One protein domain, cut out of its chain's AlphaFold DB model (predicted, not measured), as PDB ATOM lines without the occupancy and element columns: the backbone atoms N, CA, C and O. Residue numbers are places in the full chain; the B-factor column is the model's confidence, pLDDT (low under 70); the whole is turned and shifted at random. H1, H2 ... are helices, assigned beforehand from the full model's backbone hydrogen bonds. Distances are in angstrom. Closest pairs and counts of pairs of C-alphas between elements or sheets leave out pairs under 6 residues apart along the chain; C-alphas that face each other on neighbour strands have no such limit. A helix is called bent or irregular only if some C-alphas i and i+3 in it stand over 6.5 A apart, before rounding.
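AT A GLANCE: This is residues 47 to 115 of the 160 residues of an uncharacterized protein of Chloroflexi bacterium (UniProt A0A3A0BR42). Four helices follow one another round an open, ring-like arch: H1 makes one arm, H2 and H3 pack together in the arch's middle, and H4 stands at the other end. A long stretch without a named element, residues 47 to 59, runs out to the far end of H1, where the chain folds back into that helix, and the last residues after H4 return toward the first, nearly closing the ring. Residues 55 to 60 stick out at one end. The printed part has 69 residues, with four named helices in the order H1, H2, H3, H4 and no named strand, and its class is all helix. It is loose, with a radius of gyration of the C-alphas of 14.4 A, and its C-alphas span 42 by 28 by 17 A.

HOW THE PARTS SIT: Residues 47 to 59 come first, and H1, residues 60 to 71, follows them. H1 and H2, residues 74 to 83, are close but not clearly touching; their closest C-alphas, those of Val 71 and Met 77, are 6.5 A apart. Their lines are about perpendicular, at 80 degrees. H2 and H3, residues 91 to 95, touch; their closest C-alphas, those of Gln 78 and Val 93, are 5.9 A apart. H4, residues 100 to 108, touches no helix and is apart from H1, H2 and H3. H1 and H3 are apart too. Every O i to N i+4 pair is within hydrogen-bond range in H2, H3 and H4; in H1 7 of 8 are.

IN THESE COORDINATES: H1 begins at C-alpha 60, at (139.720, 291.433, 236.011), and measures 15.1 A from first to last C-alpha. H1 is neither bent nor irregular, but only just: C-alphas 68 and 71 are 6.0 A apart. H2, from Gln 74 at (152.388, 283.409, 253.318) to Ala 83, measures 14.1 A. H3, from Leu 91 to Asp 95, measures 5.9 A. H4, from Val 100 to Ala 108, measures 12.2 A and ends at C-alpha 108, at (171.464, 299.733, 252.966).

THE WHOLE: The outline is elongated, but only just, with the spans of 42, 28 and 17 A. The two C-alphas farthest apart, those of Lys 58 and Val 100, are 43.1 A apart, while the first and last printed C-alphas, those of Gly 47 and Met 115, are 6.0 A apart. The printed part has no cut. The links from H1 to H2 and from H3 to H4 are tight, and the link from H2 to H3, 7 residues, is short; no link is long. The mean pLDDT of the printed part is 93.3, and no printed residue is under 70.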
ATOM      1  N   GLY A  47     163.299 300.737 244.417       87.75
ATOM      2  CA  GLY A  47     162.326 300.080 243.558       87.75
ATOM      3  C   GLY A  47     161.561 299.016 244.337       87.75
ATOM      4  O   GLY A  47     162.165 298.194 245.023       87.75
ATOM      5  N   VAL A  48     160.238 299.010 244.199       87.38
ATOM      6  CA  VAL A  48     159.368 297.964 244.749       87.38
ATOM      7  C   VAL A  48     158.781 297.180 243.587       87.38
ATOM      8  O   VAL A  48     158.234 297.759 242.649       87.38
ATOM      9  N   GLN A  49     158.905 295.858 243.638       87.94
ATOM     10  CA  GLN A  49     158.248 294.983 242.677       87.94
ATOM     11  C   GLN A  49     156.833 294.678 243.155       87.94
ATOM     12  O   GLN A  49     156.615 294.370 244.325       87.94
ATOM     13  N   GLY A  50     155.873 294.777 242.242       89.81
ATOM     14  CA  GLY A  50     154.469 294.551 242.537       89.81
ATOM     15  C   GLY A  50     153.732 293.964 241.346       89.81
ATOM     16  O   GLY A  50     154.225 293.961 240.216       89.81
ATOM     17  N   PHE A  51     152.531 293.476 241.618       92.81
ATOM     18  CA  PHE A  51     151.633 292.933 240.613       92.81
ATOM     19  C   PHE A  51     150.631 294.004 240.181       92.81
ATOM     20  O   PHE A  51     150.093 294.733 241.012       92.81
ATOM     21  N   MET A  52     150.363 294.084 238.879       92.56
ATOM     22  CA  MET A  52     149.362 294.983 238.308       92.56
ATOM     23  C   MET A  52     148.370 294.179 237.471       92.56
ATOM     24  O   MET A  52     148.759 293.278 236.728       92.56
ATOM     25  N   VAL A  53     147.085 294.520 237.571       94.75
ATOM     26  CA  VAL A  53     146.039 293.947 236.718       94.75
ATOM     27  C   VAL A  53     145.842 294.859 235.514       94.75
ATOM     28  O   VAL A  53     145.626 296.060 235.664       94.75
ATOM     29  N   SER A  54     145.909 294.289 234.312       95.19
ATOM     30  CA  SER A  54     145.669 295.043 233.080       95.19
ATOM     31  C   SER A  54     144.245 295.595 233.042       95.19
ATOM     32  O   SER A  54     143.281 294.849 233.231       95.19
ATOM     33  N   ALA A  55     144.110 296.876 232.692       94.69
ATOM     34  CA  ALA A  55     142.814 297.508 232.436       94.69
ATOM     35  C   ALA A  55     142.055 296.865 231.256       94.69
ATOM     36  O   ALA A  55     140.842 297.009 231.151       94.69
ATOM     37  N   PHE A  56     142.757 296.128 230.389       96.19
ATOM     38  CA  PHE A  56     142.192 295.401 229.247       96.19
ATOM     39  C   PHE A  56     141.936 293.915 229.541       96.19
ATOM     40  O   PHE A  56     141.671 293.143 228.618       96.19
ATOM     41  N   SER A  57     142.075 293.480 230.801       95.56
ATOM     42  CA  SER A  57     141.815 292.090 231.176       95.56
ATOM     43  C   SER A  57     140.374 291.701 230.845       95.56
ATOM     44  O   SER A  57     139.442 292.455 231.121       95.56
ATOM     45  N   LYS A  58     140.189 290.501 230.288       96.75
ATOM     46  CA  LYS A  58     138.855 289.918 230.071       96.75
ATOM     47  C   LYS A  58     138.230 289.420 231.377       96.75
ATOM     48  O   LYS A  58     137.011 289.404 231.486       96.75
ATOM     49  N   ASP A  59     139.067 289.108 232.370       96.81
ATOM     50  CA  ASP A  59     138.669 288.537 233.659       96.81
ATOM     51  C   ASP A  59     139.325 289.299 234.833       96.81
ATOM     52  O   ASP A  59     140.117 288.736 235.597       96.81
ATOM     53  N   PRO A  60     139.054 290.611 234.999       95.44
ATOM     54  CA  PRO A  60     139.720 291.433 236.011       95.44
ATOM     55  C   PRO A  60     139.408 290.983 237.442       95.44
ATOM     56  O   PRO A  60     140.267 291.113 238.311       95.44
ATOM     57  N   LEU A  61     138.210 290.438 237.689       96.50
ATOM     58  CA  LEU A  61     137.831 289.912 239.002       96.50
ATOM     59  C   LEU A  61     138.642 288.662 239.349       96.50
ATOM     60  O   LEU A  61     139.208 288.597 240.433       96.50
ATOM     61  N   LEU A  62     138.768 287.714 238.416       97.25
ATOM     62  CA  LEU A  62     139.551 286.496 238.633       97.25
ATOM     63  C   LEU A  62     141.025 286.820 238.905       97.25
ATOM     64  O   LEU A  62     141.613 286.256 239.821       97.25
ATOM     65  N   ALA A  63     141.606 287.757 238.148       97.06
ATOM     66  CA  ALA A  63     142.977 288.206 238.375       97.06
ATOM     67  C   ALA A  63     143.152 288.831 239.769       97.06
ATOM     68  O   ALA A  63     144.115 288.525 240.464       97.06
ATOM     69  N   GLN A  64     142.207 289.671 240.204       95.94
ATOM     70  CA  GLN A  64     142.227 290.260 241.544       95.94
ATOM     71  C   GLN A  64     142.085 289.206 242.642       95.94
ATOM     72  O   GLN A  64     142.855 289.241 243.598       95.94
ATOM     73  N   THR A  65     141.158 288.257 242.491       97.12
ATOM     74  CA  THR A  65     140.986 287.142 243.429       97.12
ATOM     75  C   THR A  65     142.245 286.288 243.494       97.12
ATOM     76  O   THR A  65     142.695 285.969 244.581       97.12
ATOM     77  N   PHE A  66     142.876 285.969 242.364       97.44
ATOM     78  CA  PHE A  66     144.139 285.233 242.365       97.44
ATOM     79  C   PHE A  66     145.246 285.987 243.116       97.44
ATOM     80  O   PHE A  66     145.938 285.407 243.950       97.44
ATOM     81  N   LEU A  67     145.397 287.292 242.865       96.62
ATOM     82  CA  LEU A  67     146.413 288.090 243.550       96.62
ATOM     83  C   LEU A  67     146.158 288.200 245.060       96.62
ATOM     84  O   LEU A  67     147.108 288.156 245.835       96.62
ATOM     85  N   GLN A  68     144.902 288.330 245.483       94.56
ATOM     86  CA  GLN A  68     144.545 288.525 246.892       94.56
ATOM     87  C   GLN A  68     144.469 287.211 247.675       94.56
ATOM     88  O   GLN A  68     145.022 287.114 248.762       94.56
ATOM     89  N   GLU A  69     143.824 286.191 247.114       96.12
ATOM     90  CA  GLU A  69     143.497 284.950 247.827       96.12
ATOM     91  C   GLU A  69     144.555 283.856 247.652       96.12
ATOM     92  O   GLU A  69     144.604 282.916 248.441       96.12
ATOM     93  N   PHE A  70     145.397 283.946 246.617       96.50
ATOM     94  CA  PHE A  70     146.468 282.976 246.380       96.50
ATOM     95  C   PHE A  70     147.851 283.610 246.520       96.50
ATOM     96  O   PHE A  70     148.654 283.139 247.323       96.50
ATOM     97  N   VAL A  71     148.144 284.684 245.779       95.88
ATOM     98  CA  VAL A  71     149.494 285.277 245.775       95.88
ATOM     99  C   VAL A  71     149.809 285.982 247.091       95.88
ATOM    100  O   VAL A  71     150.895 285.787 247.622       95.88
ATOM    101  N   ALA A  72     148.882 286.758 247.659       94.69
ATOM    102  CA  ALA A  72     149.074 287.459 248.935       94.69
ATOM    103  C   ALA A  72     148.920 286.547 250.171       94.69
ATOM    104  O   ALA A  72     148.482 286.985 251.235       94.69
ATOM    105  N   THR A  73     149.304 285.277 250.041       95.94
ATOM    106  CA  THR A  73     149.384 284.313 251.140       95.94
ATOM    107  C   THR A  73     150.836 284.117 251.565       95.94
ATOM    108  O   THR A  73     151.763 284.350 250.789       95.94
ATOM    109  N   GLN A  74     151.044 283.674 252.807       95.31
ATOM    110  CA  GLN A  74     152.388 283.409 253.318       95.31
ATOM    111  C   GLN A  74     153.115 282.354 252.481       95.31
ATOM    112  O   GLN A  74     154.257 282.590 252.105       95.31
ATOM    113  N   ASP A  75     152.452 281.253 252.133       96.00
ATOM    114  CA  ASP A  75     153.071 280.166 251.370       96.00
ATOM    115  C   ASP A  75     153.510 280.626 249.974       96.00
ATOM    116  O   ASP A  75     154.634 280.354 249.552       96.00
ATOM    117  N   ALA A  76     152.659 281.373 249.261       96.62
ATOM    118  CA  ALA A  76     152.996 281.868 247.928       96.62
ATOM    119  C   ALA A  76     154.102 282.934 247.969       96.62
ATOM    120  O   ALA A  76     155.034 282.886 247.164       96.62
ATOM    121  N   MET A  77     154.039 283.874 248.916       96.12
ATOM    122  CA  MET A  77     155.084 284.889 249.082       96.12
ATOM    123  C   MET A  77     156.412 284.278 249.538       96.12
ATOM    124  O   MET A  77     157.467 284.738 249.099       96.12
ATOM    125  N   GLN A  78     156.377 283.234 250.370       95.50
ATOM    126  CA  GLN A  78     157.569 282.488 250.768       95.50
ATOM    127  C   GLN A  78     158.175 281.765 249.565       95.50
ATOM    128  O   GLN A  78     159.371 281.883 249.334       95.50
ATOM    129  N   ALA A  79     157.357 281.115 248.732       96.00
ATOM    130  CA  ALA A  79     157.840 280.466 247.515       96.00
ATOM    131  C   ALA A  79     158.490 281.457 246.528       96.00
ATOM    132  O   ALA A  79     159.489 281.122 245.891       96.00
ATOM    133  N   ILE A  80     157.958 282.682 246.413       94.69
ATOM    134  CA  ILE A  80     158.585 283.753 245.619       94.69
ATOM    135  C   ILE A  80     159.950 284.128 246.208       94.69
ATOM    136  O   ILE A  80     160.922 284.242 245.461       94.69
ATOM    137  N   PHE A  81     160.029 284.301 247.529       93.62
ATOM    138  CA  PHE A  81     161.282 284.619 248.212       93.62
ATOM    139  C   PHE A  81     162.323 283.504 248.059       93.62
ATOM    140  O   PHE A  81     163.472 283.793 247.752       93.62
ATOM    141  N   ASP A  82     161.935 282.241 248.214       92.88
ATOM    142  CA  ASP A  82     162.853 281.105 248.102       92.88
ATOM    143  C   ASP A  82     163.417 280.959 246.678       92.88
ATOM    144  O   ASP A  82     164.560 280.533 246.496       92.88
ATOM    145  N   ALA A  83     162.629 281.323 245.659       92.62
ATOM    146  CA  ALA A  83     163.043 281.275 244.259       92.62
ATOM    147  C   ALA A  83     163.989 282.424 243.864       92.62
ATOM    148  O   ALA A  83     164.908 282.217 243.070       92.62
ATOM    149  N   ASP A  84     163.764 283.628 244.392       89.62
ATOM    150  CA  ASP A  84     164.593 284.816 244.147       89.62
ATOM    151  C   ASP A  84     164.672 285.664 245.433       89.62
ATOM    152  O   ASP A  84     163.863 286.583 245.627       89.62
ATOM    153  N   PRO A  85     165.622 285.347 246.340       88.88
ATOM    154  CA  PRO A  85     165.714 285.985 247.646       88.88
ATOM    155  C   PRO A  85     165.984 287.484 247.543       88.88
ATOM    156  O   PRO A  85     167.058 287.938 247.141       88.88
ATOM    157  N   ARG A  86     164.993 288.273 247.957       89.50
ATOM    158  CA  ARG A  86     165.034 289.739 247.995       89.50
ATOM    159  C   ARG A  86     164.388 290.241 249.283       89.50
ATOM    160  O   ARG A  86     163.510 289.561 249.815       89.50
ATOM    161  N   PRO A  87     164.750 291.440 249.778       90.06
ATOM    162  CA  PRO A  87     163.985 292.083 250.839       90.06
ATOM    163  C   PRO A  87     162.494 292.133 250.474       90.06
ATOM    164  O   PRO A  87     162.119 292.686 249.438       90.06
ATOM    165  N   SER A  88     161.654 291.511 251.302       91.00
ATOM    166  CA  SER A  88     160.225 291.360 251.024       91.00
ATOM    167  C   SER A  88     159.411 292.516 251.604       91.00
ATOM    168  O   SER A  88     159.646 292.961 252.728       91.00
ATOM    169  N   ALA A  89     158.407 292.972 250.851       90.56
ATOM    170  CA  ALA A  89     157.389 293.900 251.342       90.56
ATOM    171  C   ALA A  89     156.260 293.186 252.116       90.56
ATOM    172  O   ALA A  89     155.500 293.835 252.834       90.56
ATOM    173  N   PHE A  90     156.143 291.859 251.988       93.88
ATOM    174  CA  PHE A  90     155.148 291.066 252.706       93.88
ATOM    175  C   PHE A  90     155.663 290.736 254.113       93.88
ATOM    176  O   PHE A  90     156.602 289.952 254.265       93.88
ATOM    177  N   LEU A  91     155.056 291.351 255.138       93.88
ATOM    178  CA  LEU A  91     155.576 291.362 256.517       93.88
ATOM    179  C   LEU A  91     155.884 289.964 257.082       93.88
ATOM    180  O   LEU A  91     156.991 289.800 257.587       93.88
ATOM    181  N   PRO A  92     155.008 288.944 256.948       94.19
ATOM    182  CA  PRO A  92     155.310 287.607 257.467       94.19
ATOM    183  C   PRO A  92     156.599 286.999 256.904       94.19
ATOM    184  O   PRO A  92     157.377 286.421 257.653       94.19
ATOM    185  N   VAL A  93     156.852 287.165 255.600       94.81
ATOM    186  CA  VAL A  93     158.084 286.673 254.963       94.81
ATOM    187  C   VAL A  93     159.264 287.531 255.388       94.81
ATOM    188  O   VAL A  93     160.294 286.996 255.773       94.81
ATOM    189  N   ARG A  94     159.108 288.862 255.371       92.88
ATOM    190  CA  ARG A  94     160.159 289.812 255.761       92.88
ATOM    191  C   ARG A  94     160.684 289.543 257.170       92.88
ATOM    192  O   ARG A  94     161.893 289.521 257.375       92.88
ATOM    193  N   ASP A  95     159.778 289.355 258.122       93.19
ATOM    194  CA  ASP A  95     160.118 289.182 259.534       93.19
ATOM    195  C   ASP A  95     160.736 287.794 259.806       93.19
ATOM    196  O   ASP A  95     161.429 287.619 260.806       93.19
ATOM    197  N   ALA A  96     160.547 286.833 258.891       93.19
ATOM    198  CA  ALA A  96     161.158 285.505 258.923       93.19
ATOM    199  C   ALA A  96     162.528 285.425 258.217       93.19
ATOM    200  O   ALA A  96     163.170 284.376 258.248       93.19
ATOM    201  N   ILE A  97     163.006 286.502 257.579       92.88
ATOM    202  CA  ILE A  97     164.317 286.501 256.912       92.88
ATOM    203  C   ILE A  97     165.420 286.380 257.968       92.88
ATOM    204  O   ILE A  97     165.558 287.236 258.844       92.88
ATOM    205  N   GLU A  98     166.265 285.355 257.854       93.56
ATOM    206  CA  GLU A  98     167.458 285.181 258.698       93.56
ATOM    207  C   GLU A  98     168.772 285.481 257.969       93.56
ATOM    208  O   GLU A  98     169.771 285.786 258.621       93.56
ATOM    209  N   ASP A  99     168.751 285.462 256.635       94.25
ATOM    210  CA  ASP A  99     169.913 285.692 255.776       94.25
ATOM    211  C   ASP A  99     170.544 287.071 256.046       94.25
ATOM    212  O   ASP A  99     169.919 288.122 255.856       94.25
ATOM    213  N   VAL A 100     171.796 287.054 256.509       94.19
ATOM    214  CA  VAL A 100     172.537 288.250 256.932       94.19
ATOM    215  C   VAL A 100     172.791 289.224 255.785       94.19
ATOM    216  O   VAL A 100     172.771 290.432 256.007       94.19
ATOM    217  N   ASP A 101     172.964 288.731 254.558       94.88
ATOM    218  CA  ASP A 101     173.221 289.596 253.411       94.88
ATOM    219  C   ASP A 101     171.939 290.293 252.966       94.88
ATOM    220  O   ASP A 101     171.951 291.481 252.650       94.88
ATOM    221  N   ILE A 102     170.811 289.575 252.981       94.19
ATOM    222  CA  ILE A 102     169.504 290.161 252.662       94.19
ATOM    223  C   ILE A 102     169.135 291.239 253.689       94.19
ATOM    224  O   ILE A 102     168.645 292.302 253.304       94.19
ATOM    225  N   LYS A 103     169.421 291.007 254.978       92.44
ATOM    226  CA  LYS A 103     169.262 292.026 256.030       92.44
ATOM    227  C   LYS A 103     170.144 293.244 255.785       92.44
ATOM    228  O   LYS A 103     169.638 294.361 255.804       92.44
ATOM    229  N   ALA A 104     171.419 293.036 255.469       93.19
ATOM    230  CA  ALA A 104     172.335 294.128 255.157       93.19
ATOM    231  C   ALA A 104     171.889 294.938 253.921       93.19
ATOM    232  O   ALA A 104     172.014 296.160 253.906       93.19
ATOM    233  N   PHE A 105     171.294 294.299 252.905       93.06
ATOM    234  CA  PHE A 105     170.665 295.019 251.790       93.06
ATOM    235  C   PHE A 105     169.433 295.823 252.216       93.06
ATOM    236  O   PHE A 105     169.245 296.942 251.736       93.06
ATOM    237  N   ALA A 106     168.595 295.278 253.101       90.00
ATOM    238  CA  ALA A 106     167.448 296.004 253.641       90.00
ATOM    239  C   ALA A 106     167.893 297.240 254.445       90.00
ATOM    240  O   ALA A 106     167.318 298.315 254.282       90.00
ATOM    241  N   GLU A 107     168.959 297.118 255.239       89.50
ATOM    242  CA  GLU A 107     169.576 298.231 255.970       89.50
ATOM    243  C   GLU A 107     170.184 299.273 255.022       89.50
ATOM    244  O   GLU A 107     169.927 300.467 255.172       89.50
ATOM    245  N   ALA A 108     170.911 298.840 253.987       89.69
ATOM    246  CA  ALA A 108     171.464 299.733 252.966       89.69
ATOM    247  C   ALA A 108     170.383 300.509 252.191       89.69
ATOM    248  O   ALA A 108     170.647 301.599 251.681       89.69
ATOM    249  N   GLY A 109     169.168 299.960 252.111       88.31
ATOM    250  CA  GLY A 109     168.003 300.606 251.517       88.31
ATOM    251  C   GLY A 109     167.172 301.457 252.482       88.31
ATOM    252  O   GLY A 109     166.277 302.155 252.019       88.31
ATOM    253  N   ALA A 110     167.433 301.445 253.793       88.00
ATOM    254  CA  ALA A 110     166.541 302.064 254.782       88.00
ATOM    255  C   ALA A 110     166.358 303.583 254.584       88.00
ATOM    256  O   ALA A 110     165.250 304.092 254.747       88.00
ATOM    257  N   ASN A 111     167.418 304.285 254.163       88.31
ATOM    258  CA  ASN A 111     167.398 305.727 253.862       88.31
ATOM    259  C   ASN A 111     167.160 306.031 252.371       88.31
ATOM    260  O   ASN A 111     167.351 307.167 251.921       88.31
ATOM    261  N   GLY A 112     166.787 305.021 251.585       88.62
ATOM    262  CA  GLY A 112     166.557 305.172 250.158       88.62
ATOM    263  C   GLY A 112     165.292 305.974 249.841       88.62
ATOM    264  O   GLY A 112     164.326 306.009 250.603       88.62
ATOM    265  N   LEU A 113     165.293 306.625 248.680       91.94
ATOM    266  CA  LEU A 113     164.172 307.426 248.198       91.94
ATOM    267  C   LEU A 113     163.263 306.560 247.323       91.94
ATOM    268  O   LEU A 113     163.738 306.042 246.310       91.94
ATOM    269  N   PRO A 114     161.967 306.399 247.645       90.31
ATOM    270  CA  PRO A 114     161.032 305.726 246.753       90.31
ATOM    271  C   PRO A 114     161.078 306.349 245.360       90.31
ATOM    272  O   PRO A 114     160.925 307.563 245.204       90.31
ATOM    273  N   MET A 115     161.313 305.518 244.347       90.75
ATOM    274  CA  MET A 115     161.329 305.988 242.970       90.75
ATOM    275  C   MET A 115     159.937 306.525 242.598       90.75
ATOM    276  O   MET A 115     158.954 305.800 242.775       90.75
TER     277      MET A 115